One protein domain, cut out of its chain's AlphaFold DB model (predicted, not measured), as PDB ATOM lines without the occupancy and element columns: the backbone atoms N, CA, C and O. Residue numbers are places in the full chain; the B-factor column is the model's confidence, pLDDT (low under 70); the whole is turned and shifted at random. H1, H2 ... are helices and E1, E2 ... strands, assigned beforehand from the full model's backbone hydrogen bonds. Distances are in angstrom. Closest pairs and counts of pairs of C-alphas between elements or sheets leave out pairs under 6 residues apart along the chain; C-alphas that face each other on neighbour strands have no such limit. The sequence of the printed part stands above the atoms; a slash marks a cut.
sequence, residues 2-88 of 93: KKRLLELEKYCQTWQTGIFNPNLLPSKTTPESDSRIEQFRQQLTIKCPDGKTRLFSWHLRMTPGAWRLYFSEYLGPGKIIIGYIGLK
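This is residues 2 to 88 of the 93 residues of an uncharacterized protein of Okeania sp. SIO2F4 (UniProt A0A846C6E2). A twisted sheet of four strands runs through the middle, with H1 and the loop of residues 15 to 28 towards one side and the short helices H2 and H3 with the small hairpin E2 and E3 towards the other. The 87 printed residues run H1, E1, H2, H3, E2, E3, E4, E5, E6, a mixed class of helices and strands. The sheet's order is E1, E4, E5, E6, all antiparallel. The whole is compact, with a radius of gyration of the C-alphas of 12.6 A and spans of 33 by 33 by 22 A.

H1, residues 2 to 14, begins at C-alpha 2 (18.358, -15.219, 3.240) and is 18.8 A long. E1 is residues 29 to 31, H2 34 to 39, H3 41 to 44, E2 45 to 47 and E3 53 to 55. E4, residues 58 to 62, is 13.2 A long; E5, 67 to 72, 17.1 A. E6, residues 81 to 87, is 18.0 A long and ends at C-alpha 87 (9.660, -20.913, -8.223).

E4, E5 and E6 form a meander, each strand the antiparallel neighbour of the one before. N 60 and O 69 are 2.9 A apart, N 70 and O 84 2.8 A. Edge strand E1 pairs with E4, N 59 to O 30 at 2.9 A. H1 only grazes this sheet with residues 3 to 8. H3 only grazes it with residues 43 to 44. In hairpin E2 and E3, N 46 and O 54 are 2.9 A apart. E3 runs on into E4 across a break of 2 residues, at 64 degrees. In H1 and H2 every O i to N i+4 pair is within hydrogen-bond range; H3 is too short for one.

The C-alphas of Gly 51 and Pro 64, the two farthest apart, are 34.7 A apart. The printed part has no cut. The link H1 to E1 is long. No printed residue is under 70 in pLDDT.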
ATOM      1  N   LYS A   2      17.600 -16.167   2.378       94.19
ATOM      2  CA  LYS A   2      18.358 -15.219   3.240       94.19
ATOM      3  C   LYS A   2      19.688 -14.719   2.649       94.19
ATOM      4  O   LYS A   2      19.884 -13.516   2.542       94.19
ATOM      5  N   LYS A   3      20.553 -15.628   2.179       94.25
ATOM      6  CA  LYS A   3      21.831 -15.276   1.525       94.25
ATOM      7  C   LYS A   3      21.662 -14.284   0.365       94.25
ATOM      8  O   LYS A   3      22.459 -13.371   0.233       94.25
ATOM      9  N   ARG A   4      20.617 -14.443  -0.453       95.06
ATOM     10  CA  ARG A   4      20.368 -13.584  -1.621       95.06
ATOM     11  C   ARG A   4      19.833 -12.216  -1.243       95.06
ATOM     12  O   ARG A   4      20.214 -11.234  -1.857       95.06
ATOM     13  N   LEU A   5      18.993 -12.160  -0.211       96.69
ATOM     14  CA  LEU A   5      18.548 -10.887   0.354       96.69
ATOM     15  C   LEU A   5      19.738 -10.104   0.914       96.69
ATOM     16  O   LEU A   5      19.863  -8.922   0.637       96.69
ATOM     17  N   LEU A   6      20.657 -10.779   1.611       97.38
ATOM     18  CA  LEU A   6      21.872 -10.147   2.124       97.38
ATOM     19  C   LEU A   6      22.821  -9.679   1.006       97.38
ATOM     20  O   LEU A   6      23.464  -8.648   1.148       97.38
ATOM     21  N   GLU A   7      22.933 -10.427  -0.096       96.94
ATOM     22  CA  GLU A   7      23.705 -10.002  -1.274       96.94
ATOM     23  C   GLU A   7      23.125  -8.731  -1.908       96.94
ATOM     24  O   GLU A   7      23.884  -7.813  -2.207       96.94
ATOM     25  N   LEU A   8      21.797  -8.659  -2.067       97.44
ATOM     26  CA  LEU A   8      21.119  -7.460  -2.570       97.44
ATOM     27  C   LEU A   8      21.279  -6.278  -1.610       97.44
ATOM     28  O   LEU A   8      21.601  -5.187  -2.059       97.44
ATOM     29  N   GLU A   9      21.123  -6.499  -0.304       97.94
ATOM     30  CA  GLU A   9      21.309  -5.464   0.721       97.94
ATOM     31  C   GLU A   9      22.725  -4.875   0.673       97.94
ATOM     32  O   GLU A   9      22.898  -3.664   0.558       97.94
ATOM     33  N   LYS A  10      23.755  -5.732   0.669       98.25
ATOM     34  CA  LYS A  10      25.155  -5.294   0.562       98.25
ATOM     35  C   LYS A  10      25.423  -4.520  -0.727       98.25
ATOM     36  O   LYS A  10      26.173  -3.553  -0.706       98.25
ATOM     37  N   TYR A  11      24.823  -4.942  -1.838       98.00
ATOM     38  CA  TYR A  11      24.919  -4.218  -3.100       98.00
ATOM     39  C   TYR A  11      24.242  -2.841  -3.025       98.00
ATOM     40  O   TYR A  11      24.834  -1.848  -3.432       98.00
ATOM     41  N   CYS A  12      23.038  -2.745  -2.457       98.06
ATOM     42  CA  CYS A  12      22.341  -1.470  -2.275       98.06
ATOM     43  C   CYS A  12      23.137  -0.489  -1.401       98.06
ATOM     44  O   CYS A  12      23.145   0.706  -1.676       98.06
ATOM     45  N   GLN A  13      23.861  -0.978  -0.393       97.94
ATOM     46  CA  GLN A  13      24.721  -0.139   0.448       97.94
ATOM     47  C   GLN A  13      25.901   0.480  -0.320       97.94
ATOM     48  O   GLN A  13      26.353   1.570   0.032       97.94
ATOM     49  N   THR A  14      26.401  -0.178  -1.372       97.38
ATOM     50  CA  THR A  14      27.514   0.334  -2.191       97.38
ATOM     51  C   THR A  14      27.048   1.077  -3.444       97.38
ATOM     52  O   THR A  14      27.758   1.951  -3.943       97.38
ATOM     53  N   TRP A  15      25.853   0.775  -3.952       98.00
ATOM     54  CA  TRP A  15      25.274   1.413  -5.129       98.00
ATOM     55  C   TRP A  15      24.676   2.785  -4.790       98.00
ATOM     56  O   TRP A  15      23.475   2.924  -4.596       98.00
ATOM     57  N   GLN A  16      25.518   3.816  -4.729       96.38
ATOM     58  CA  GLN A  16      25.093   5.178  -4.362       96.38
ATOM     59  C   GLN A  16      24.749   6.067  -5.567       96.38
ATOM     60  O   GLN A  16      24.010   7.041  -5.434       96.38
ATOM     61  N   THR A  17      25.265   5.748  -6.757       96.69
ATOM     62  CA  THR A  17      25.072   6.539  -7.983       96.69
ATOM     63  C   THR A  17      25.001   5.647  -9.224       96.69
ATOM     64  O   THR A  17      25.338   4.462  -9.182       96.69
ATOM     65  N   GLY A  18      24.569   6.221 -10.351       96.00
ATOM     66  CA  GLY A  18      24.526   5.534 -11.642       96.00
ATOM     67  C   GLY A  18      23.410   4.493 -11.761       96.00
ATOM     68  O   GLY A  18      22.517   4.395 -10.920       96.00
ATOM     69  N   ILE A  19      23.454   3.722 -12.847       95.88
ATOM     70  CA  ILE A  19      22.472   2.669 -13.133       95.88
ATOM     71  C   ILE A  19      22.768   1.388 -12.345       95.88
ATOM     72  O   ILE A  19      23.905   1.136 -11.943       95.88
ATOM     73  N   PHE A  20      21.744   0.551 -12.175       96.94
ATOM     74  CA  PHE A  20      21.899  -0.786 -11.611       96.94
ATOM     75  C   PHE A  20      22.886  -1.622 -12.445       96.94
ATOM     76  O   PHE A  20      22.784  -1.688 -13.671       96.94
ATOM     77  N   ASN A  21      23.831  -2.285 -11.776       97.06
ATOM     78  CA  ASN A  21      24.847  -3.126 -12.403       97.06
ATOM     79  C   ASN A  21      24.785  -4.557 -11.836       97.06
ATOM     80  O   ASN A  21      25.356  -4.824 -10.773       97.06
ATOM     81  N   PRO A  22      24.150  -5.507 -12.549       96.88
ATOM     82  CA  PRO A  22      23.985  -6.879 -12.070       96.88
ATOM     83  C   PRO A  22      25.304  -7.650 -11.954       96.88
ATOM     84  O   PRO A  22      25.354  -8.645 -11.235       96.88
ATOM     85  N   ASN A  23      26.370  -7.215 -12.636       96.81
ATOM     86  CA  ASN A  23      27.662  -7.907 -12.626       96.81
ATOM     87  C   ASN A  23      28.404  -7.764 -11.289       96.81
ATOM     88  O   ASN A  23      29.336  -8.515 -11.026       96.81
ATOM     89  N   LEU A  24      27.989  -6.818 -10.441       96.88
ATOM     90  CA  LEU A  24      28.539  -6.633  -9.096       96.88
ATOM     91  C   LEU A  24      27.867  -7.537  -8.051       96.88
ATOM     92  O   LEU A  24      28.330  -7.615  -6.914       96.88
ATOM     93  N   LEU A  25      26.781  -8.230  -8.412       96.94
ATOM     94  CA  LEU A  25      26.134  -9.194  -7.531       96.94
ATOM     95  C   LEU A  25      26.844 -10.555  -7.613       96.94
ATOM     96  O   LEU A  25      27.060 -11.071  -8.708       96.94
ATOM     97  N   PRO A  26      27.107 -11.225  -6.473       95.00
ATOM     98  CA  PRO A  26      27.686 -12.573  -6.472       95.00
ATOM     99  C   PRO A  26      26.798 -13.626  -7.153       95.00
ATOM    100  O   PRO A  26      27.268 -14.675  -7.592       95.00
ATOM    101  N   SER A  27      25.491 -13.375  -7.195       94.50
ATOM    102  CA  SER A  27      24.504 -14.274  -7.785       94.50
ATOM    103  C   SER A  27      24.098 -13.833  -9.175       94.50
ATOM    104  O   SER A  27      23.789 -12.664  -9.396       94.50
ATOM    105  N   LYS A  28      23.974 -14.810 -10.086       95.75
ATOM    106  CA  LYS A  28      23.500 -14.569 -11.450       95.75
ATOM    107  C   LYS A  28      22.147 -13.861 -11.433       95.75
ATOM    108  O   LYS A  28      21.126 -14.454 -11.061       95.75
ATOM    109  N   THR A  29      22.182 -12.622 -11.901       97.50
ATOM    110  CA  THR A  29      21.060 -11.695 -11.950       97.50
ATOM    111  C   THR A  29      20.956 -11.163 -13.366       97.50
ATOM    112  O   THR A  29      21.931 -10.668 -13.918       97.50
ATOM    113  N   THR A  30      19.803 -11.352 -13.993       97.19
ATOM    114  CA  THR A  30      19.566 -10.974 -15.392       97.19
ATOM    115  C   THR A  30      18.132 -10.480 -15.535       97.19
ATOM    116  O   THR A  30      17.284 -10.919 -14.751       97.19
ATOM    117  N   PRO A  31      17.830  -9.604 -16.503       96.94
ATOM    118  CA  PRO A  31      16.445  -9.315 -16.825       96.94
ATOM    119  C   PRO A  31      15.811 -10.551 -17.481       96.94
ATOM    120  O   PRO A  31      16.506 -11.386 -18.072       96.94
ATOM    121  N   GLU A  32      14.495 -10.695 -17.362       96.56
ATOM    122  CA  GLU A  32      13.733 -11.585 -18.239       96.56
ATOM    123  C   GLU A  32      13.845 -11.117 -19.695       96.56
ATOM    124  O   GLU A  32      14.008  -9.929 -19.969       96.56
ATOM    125  N   SER A  33      13.741 -12.057 -20.635       95.94
ATOM    126  CA  SER A  33      13.668 -11.722 -22.060       95.94
ATOM    127  C   SER A  33      12.338 -11.056 -22.402       95.94
ATOM    128  O   SER A  33      11.324 -11.350 -21.768       95.94
ATOM    129  N   ASP A  34      12.300 -10.265 -23.474       97.00
ATOM    130  CA  ASP A  34      11.070  -9.605 -23.942       97.00
ATOM    131  C   ASP A  34       9.929 -10.597 -24.184       97.00
ATOM    132  O   ASP A  34       8.810 -10.393 -23.724       97.00
ATOM    133  N   SER A  35      10.230 -11.739 -24.810       96.75
ATOM    134  CA  SER A  35       9.260 -12.821 -25.026       96.75
ATOM    135  C   SER A  35       8.647 -13.343 -23.727       96.75
ATOM    136  O   SER A  35       7.478 -13.725 -23.682       96.75
ATOM    137  N   ARG A  36       9.431 -13.361 -22.648       95.56
ATOM    138  CA  ARG A  36       9.002 -13.862 -21.350       95.56
ATOM    139  C   ARG A  36       8.297 -12.789 -20.532       95.56
ATOM    140  O   ARG A  36       7.341 -13.121 -19.834       95.56
ATOM    141  N   ILE A  37       8.718 -11.534 -20.661       96.81
ATOM    142  CA  ILE A  37       7.981 -10.377 -20.151       96.81
ATOM    143  C   ILE A  37       6.596 -10.350 -20.778       96.81
ATOM    144  O   ILE A  37       5.627 -10.265 -20.041       96.81
ATOM    145  N   GLU A  38       6.485 -10.490 -22.097       96.81
ATOM    146  CA  GLU A  38       5.191 -10.477 -22.778       96.81
ATOM    147  C   GLU A  38       4.301 -11.624 -22.298       96.81
ATOM    148  O   GLU A  38       3.157 -11.424 -21.895       96.81
ATOM    149  N   GLN A  39       4.872 -12.824 -22.216       96.56
ATOM    150  CA  GLN A  39       4.155 -14.007 -21.766       96.56
ATOM    151  C   GLN A  39       3.661 -13.928 -20.308       96.56
ATOM    152  O   GLN A  39       2.617 -14.497 -19.997       96.56
ATOM    153  N   PHE A  40       4.412 -13.287 -19.407       96.69
ATOM    154  CA  PHE A  40       4.078 -13.195 -17.977       96.69
ATOM    155  C   PHE A  40       3.840 -11.759 -17.510       96.69
ATOM    156  O   PHE A  40       4.037 -11.441 -16.335       96.69
ATOM    157  N   ARG A  41       3.430 -10.871 -18.421       96.19
ATOM    158  CA  ARG A  41       3.340  -9.429 -18.156       96.19
ATOM    159  C   ARG A  41       2.474  -9.138 -16.941       96.19
ATOM    160  O   ARG A  41       2.856  -8.329 -16.104       96.19
ATOM    161  N   GLN A  42       1.343  -9.830 -16.821       95.81
ATOM    162  CA  GLN A  42       0.418  -9.669 -15.701       95.81
ATOM    163  C   GLN A  42       1.033 -10.121 -14.371       95.81
ATOM    164  O   GLN A  42       0.907  -9.416 -13.379       95.81
ATOM    165  N   GLN A  43       1.745 -11.250 -14.341       96.75
ATOM    166  CA  GLN A  43       2.364 -11.779 -13.118       96.75
ATOM    167  C   GLN A  43       3.601 -10.978 -12.692       96.75
ATOM    168  O   GLN A  43       3.902 -10.894 -11.504       96.75
ATOM    169  N   LEU A  44       4.327 -10.403 -13.654       96.75
ATOM    170  CA  LEU A  44       5.503  -9.568 -13.407       96.75
ATOM    171  C   LEU A  44       5.141  -8.101 -13.143       96.75
ATOM    172  O   LEU A  44       6.000  -7.341 -12.697       96.75
ATOM    173  N   THR A  45       3.899  -7.688 -13.408       97.25
ATOM    174  CA  THR A  45       3.416  -6.333 -13.127       97.25
ATOM    175  C   THR A  45       2.696  -6.315 -11.787       97.25
ATOM    176  O   THR A  45       1.570  -6.787 -11.663       97.25
ATOM    177  N   ILE A  46       3.344  -5.760 -10.767       96.56
ATOM    178  CA  ILE A  46       2.885  -5.857  -9.378       96.56
ATOM    179  C   ILE A  46       2.504  -4.467  -8.868       96.56
ATOM    180  O   ILE A  46       3.228  -3.488  -9.082       96.56
ATOM    181  N   LYS A  47       1.353  -4.375  -8.188       96.25
ATOM    182  CA  LYS A  47       0.924  -3.159  -7.487       96.25
ATOM    183  C   LYS A  47       1.779  -2.972  -6.237       96.25
ATOM    184  O   LYS A  47       1.774  -3.808  -5.340       96.25
ATOM    185  N   CYS A  48       2.523  -1.877  -6.199       94.12
ATOM    186  CA  CYS A  48       3.383  -1.514  -5.084       94.12
ATOM    187  C   CYS A  48       2.578  -0.811  -3.969       94.12
ATOM    188  O   CYS A  48       1.462  -0.346  -4.223       94.12
ATOM    189  N   PRO A  49       3.136  -0.679  -2.748       91.38
ATOM    190  CA  PRO A  49       2.458  -0.019  -1.625       91.38
ATOM    191  C   PRO A  49       2.068   1.444  -1.876       91.38
ATOM    192  O   PRO A  49       1.126   1.940  -1.272       91.38
ATOM    193  N   ASP A  50       2.744   2.123  -2.802       92.81
ATOM    194  CA  ASP A  50       2.411   3.485  -3.233       92.81
ATOM    195  C   ASP A  50       1.244   3.547  -4.238       92.81
ATOM    196  O   ASP A  50       0.982   4.587  -4.839       92.81
ATOM    197  N   GLY A  51       0.566   2.421  -4.472       94.56
ATOM    198  CA  GLY A  51      -0.568   2.302  -5.380       94.56
ATOM    199  C   GLY A  51      -0.197   2.167  -6.857       94.56
ATOM    200  O   GLY A  51      -1.069   1.808  -7.649       94.56
ATOM    201  N   LYS A  52       1.069   2.388  -7.240       94.75
ATOM    202  CA  LYS A  52       1.525   2.299  -8.635       94.75
ATOM    203  C   LYS A  52       1.862   0.860  -9.013       94.75
ATOM    204  O   LYS A  52       2.435   0.108  -8.225       94.75
ATOM    205  N   THR A  53       1.546   0.477 -10.243       95.81
ATOM    206  CA  THR A  53       1.969  -0.802 -10.819       95.81
ATOM    207  C   THR A  53       3.329  -0.653 -11.486       95.81
ATOM    208  O   THR A  53       3.613   0.352 -12.139       95.81
ATOM    209  N   ARG A  54       4.203  -1.639 -11.292       95.62
ATOM    210  CA  ARG A  54       5.552  -1.652 -11.874       95.62
ATOM    211  C   ARG A  54       5.874  -3.023 -12.427       95.62
ATOM    212  O   ARG A  54       5.388  -4.016 -11.896       95.62
ATOM    213  N   LEU A  55       6.704  -3.057 -13.464       96.75
ATOM    214  CA  LEU A  55       7.244  -4.292 -14.018       96.75
ATOM    215  C   LEU A  55       8.483  -4.725 -13.225       96.75
ATOM    216  O   LEU A  55       9.436  -3.963 -13.080       96.75
ATOM    217  N   PHE A  56       8.475  -5.964 -12.748       97.81
ATOM    218  CA  PHE A  56       9.566  -6.593 -12.008       97.81
ATOM    219  C   PHE A  56      10.300  -7.561 -12.938       97.81
ATOM    220  O   PHE A  56      10.092  -8.772 -12.887       97.81
ATOM    221  N   SER A  57      11.106  -7.018 -13.852       95.81
ATOM    222  CA  SER A  57      11.763  -7.788 -14.917       95.81
ATOM    223  C   SER A  57      13.087  -8.422 -14.493       95.81
ATOM    224  O   SER A  57      13.471  -9.443 -15.065       95.81
ATOM    225  N   TRP A  58      13.788  -7.874 -13.497       97.94
ATOM    226  CA  TRP A  58      15.019  -8.482 -13.000       97.94
ATOM    227  C   TRP A  58      14.727  -9.753 -12.239       97.94
ATOM    228  O   TRP A  58      13.852  -9.778 -11.376       97.94
ATOM    229  N   HIS A  59      15.516 -10.791 -12.503       97.00
ATOM    230  CA  HIS A  59      15.449 -12.030 -11.755       97.00
ATOM    231  C   HIS A  59      16.831 -12.455 -11.242       97.00
ATOM    232  O   HIS A  59      17.797 -12.612 -11.995       97.00
ATOM    233  N   LEU A  60      16.913 -12.756  -9.950       97.00
ATOM    234  CA  LEU A  60      18.077 -13.380  -9.324       97.00
ATOM    235  C   LEU A  60      17.843 -14.892  -9.200       97.00
ATOM    236  O   LEU A  60      16.791 -15.344  -8.736       97.00
ATOM    237  N   ARG A  61      18.821 -15.704  -9.626       95.06
ATOM    238  CA  ARG A  61      18.740 -17.175  -9.552       95.06
ATOM    239  C   ARG A  61      19.163 -17.698  -8.179       95.06
ATOM    240  O   ARG A  61      20.213 -17.334  -7.654       95.06
ATOM    241  N   MET A  62      18.387 -18.627  -7.626       92.56
ATOM    242  CA  MET A  62      18.732 -19.337  -6.395       92.56
ATOM    243  C   MET A  62      18.996 -20.809  -6.709       92.56
ATOM    244  O   MET A  62      18.119 -21.485  -7.236       92.56
ATOM    245  N   THR A  63      20.207 -21.277  -6.405       85.88
ATOM    246  CA  THR A  63      20.638 -22.667  -6.588       85.88
ATOM    247  C   THR A  63      20.835 -23.357  -5.230       85.88
ATOM    248  O   THR A  63      21.219 -22.675  -4.272       85.88
ATOM    249  N   PRO A  64      20.600 -24.681  -5.134       86.44
ATOM    250  CA  PRO A  64      20.042 -25.559  -6.174       86.44
ATOM    251  C   PRO A  64      18.557 -25.261  -6.481       86.44
ATOM    252  O   PRO A  64      17.848 -24.669  -5.670       86.44
ATOM    253  N   GLY A  65      18.093 -25.656  -7.672       85.00
ATOM    254  CA  GLY A  65      16.684 -25.567  -8.078       85.00
ATOM    255  C   GLY A  65      16.303 -24.378  -8.972       85.00
ATOM    256  O   GLY A  65      17.132 -23.610  -9.463       85.00
ATOM    257  N   ALA A  66      14.998 -24.256  -9.224       91.44
ATOM    258  CA  ALA A  66      14.420 -23.280 -10.152       91.44
ATOM    259  C   ALA A  66      13.900 -22.008  -9.461       91.44
ATOM    260  O   ALA A  66      13.113 -21.270 -10.047       91.44
ATOM    261  N   TRP A  67      14.333 -21.734  -8.231       95.38
ATOM    262  CA  TRP A  67      13.870 -20.586  -7.457       95.38
ATOM    263  C   TRP A  67      14.382 -19.259  -8.039       95.38
ATOM    264  O   TRP A  67      15.519 -19.152  -8.526       95.38
ATOM    265  N   ARG A  68      13.527 -18.240  -8.009       95.50
ATOM    266  CA  ARG A  68      13.758 -16.887  -8.511       95.50
ATOM    267  C   ARG A  68      13.292 -15.856  -7.492       95.50
ATOM    268  O   ARG A  68      12.299 -16.051  -6.796       95.50
ATOM    269  N   LEU A  69      14.035 -14.764  -7.430       97.50
ATOM    270  CA  LEU A  69      13.630 -13.529  -6.774       97.50
ATOM    271  C   LEU A  69      13.483 -12.487  -7.877       97.50
ATOM    272  O   LEU A  69      14.463 -12.228  -8.573       97.50
ATOM    273  N   TYR A  70      12.279 -11.945  -8.047       97.81
ATOM    274  CA  TYR A  70      11.988 -10.895  -9.017       97.81
ATOM    275  C   TYR A  70      11.919  -9.539  -8.327       97.81
ATOM    276  O   TYR A  70      11.260  -9.394  -7.292       97.81
ATOM    277  N   PHE A  71      12.609  -8.556  -8.893       97.75
ATOM    278  CA  PHE A  71      12.749  -7.235  -8.296       97.75
ATOM    279  C   PHE A  71      12.735  -6.115  -9.344       97.75
ATOM    280  O   PHE A  71      12.796  -6.366 -10.548       97.75
ATOM    281  N   SER A  72      12.635  -4.881  -8.857       96.44
ATOM    282  CA  SER A  72      12.793  -3.654  -9.633       96.44
ATOM    283  C   SER A  72      13.715  -2.681  -8.895       96.44
ATOM    284  O   SER A  72      13.708  -2.591  -7.668       96.44
ATOM    285  N   GLU A  73      14.494  -1.944  -9.669       95.38
ATOM    286  CA  GLU A  73      15.442  -0.894  -9.299       95.38
ATOM    287  C   GLU A  73      14.862   0.518  -9.512       95.38
ATOM    288  O   GLU A  73      15.566   1.517  -9.388       95.38
ATOM    289  N   TYR A  74      13.564   0.619  -9.836       92.62
ATOM    290  CA  TYR A  74      12.886   1.869 -10.218       92.62
ATOM    291  C   TYR A  74      13.019   3.003  -9.186       92.62
ATOM    292  O   TYR A  74      12.883   4.174  -9.526       92.62
ATOM    293  N   LEU A  75      13.265   2.674  -7.916       92.25
ATOM    294  CA  LEU A  75      13.422   3.657  -6.841       92.25
ATOM    295  C   LEU A  75      14.765   4.409  -6.887       92.25
ATOM    296  O   LEU A  75      14.974   5.310  -6.072       92.25
ATOM    297  N   GLY A  76      15.638   4.068  -7.838       94.25
ATOM    298  CA  GLY A  76      16.938   4.692  -8.035       94.25
ATOM    299  C   GLY A  76      18.041   4.061  -7.179       94.25
ATOM    300  O   GLY A  76      17.827   3.010  -6.568       94.25
ATOM    301  N   PRO A  77      19.226   4.697  -7.140       97.25
ATOM    302  CA  PRO A  77      20.388   4.172  -6.437       97.25
ATOM    303  C   PRO A  77      20.105   3.772  -4.988       97.25
ATOM    304  O   PRO A  77      19.342   4.421  -4.270       97.25
ATOM    305  N   GLY A  78      20.712   2.658  -4.588       97.44
ATOM    306  CA  GLY A  78      20.626   2.088  -3.250       97.44
ATOM    307  C   GLY A  78      19.278   1.463  -2.904       97.44
ATOM    308  O   GLY A  78      19.067   1.070  -1.758       97.44
ATOM    309  N   LYS A  79      18.341   1.373  -3.857       96.00
ATOM    310  CA  LYS A  79      16.978   0.905  -3.587       96.00
ATOM    311  C   LYS A  79      16.538  -0.153  -4.587       96.00
ATOM    312  O   LYS A  79      16.442   0.079  -5.787       96.00
ATOM    313  N   ILE A  80      16.175  -1.310  -4.047       96.19
ATOM    314  CA  ILE A  80      15.545  -2.406  -4.777       96.19
ATOM    315  C   ILE A  80      14.237  -2.761  -4.073       96.19
ATOM    316  O   ILE A  80      14.205  -2.917  -2.853       96.19
ATOM    317  N   ILE A  81      13.163  -2.925  -4.844       95.81
ATOM    318  CA  ILE A  81      11.891  -3.466  -4.361       95.81
ATOM    319  C   ILE A  81      11.699  -4.882  -4.897       95.81
ATOM    320  O   ILE A  81      11.826  -5.132  -6.094       95.81
ATOM    321  N   ILE A  82      11.393  -5.821  -4.006       96.94
ATOM    322  CA  ILE A  82      11.158  -7.223  -4.356       96.94
ATOM    323  C   ILE A  82       9.658  -7.431  -4.523       96.94
ATOM    324  O   ILE A  82       8.887  -7.131  -3.618       96.94
ATOM    325  N   GLY A  83       9.259  -7.960  -5.676       96.19
ATOM    326  CA  GLY A  83       7.855  -8.223  -5.989       96.19
ATOM    327  C   GLY A  83       7.460  -9.677  -5.762       96.19
ATOM    328  O   GLY A  83       6.335  -9.962  -5.365       96.19
ATOM    329  N   TYR A  84       8.388 -10.613  -5.985       96.31
ATOM    330  CA  TYR A  84       8.101 -12.040  -5.867       96.31
ATOM    331  C   TYR A  84       9.344 -12.845  -5.481       96.31
ATOM    332  O   TYR A  84      10.436 -12.629  -6.011       96.31
ATOM    333  N   ILE A  85       9.166 -13.818  -4.587       96.50
ATOM    334  CA  ILE A  85      10.167 -14.833  -4.244       96.50
ATOM    335  C   ILE A  85       9.483 -16.190  -4.341       96.50
ATOM    336  O   ILE A  85       8.562 -16.478  -3.583       96.50
ATOM    337  N   GLY A  86       9.942 -17.035  -5.253       95.50
ATOM    338  CA  GLY A  86       9.261 -18.295  -5.512       95.50
ATOM    339  C   GLY A  86       9.934 -19.141  -6.574       95.50
ATOM    340  O   GLY A  86      11.079 -18.901  -6.955       95.50
ATOM    341  N   LEU A  87       9.224 -20.153  -7.059       94.75
ATOM    342  CA  LEU A  87       9.660 -20.913  -8.223       94.75
ATOM    343  C   LEU A  87       9.606 -20.032  -9.478       94.75
ATOM    344  O   LEU A  87       8.818 -19.094  -9.570       94.75
ATOM    345  N   LYS A  88      10.452 -20.332 -10.466       93.75
ATOM    346  CA  LYS A  88      10.375 -19.710 -11.793       93.75
ATOM    347  C   LYS A  88       8.934 -19.799 -12.309       93.75
ATOM    348  O   LYS A  88       8.360 -20.882 -12.290       93.75
TER     349      LYS A  88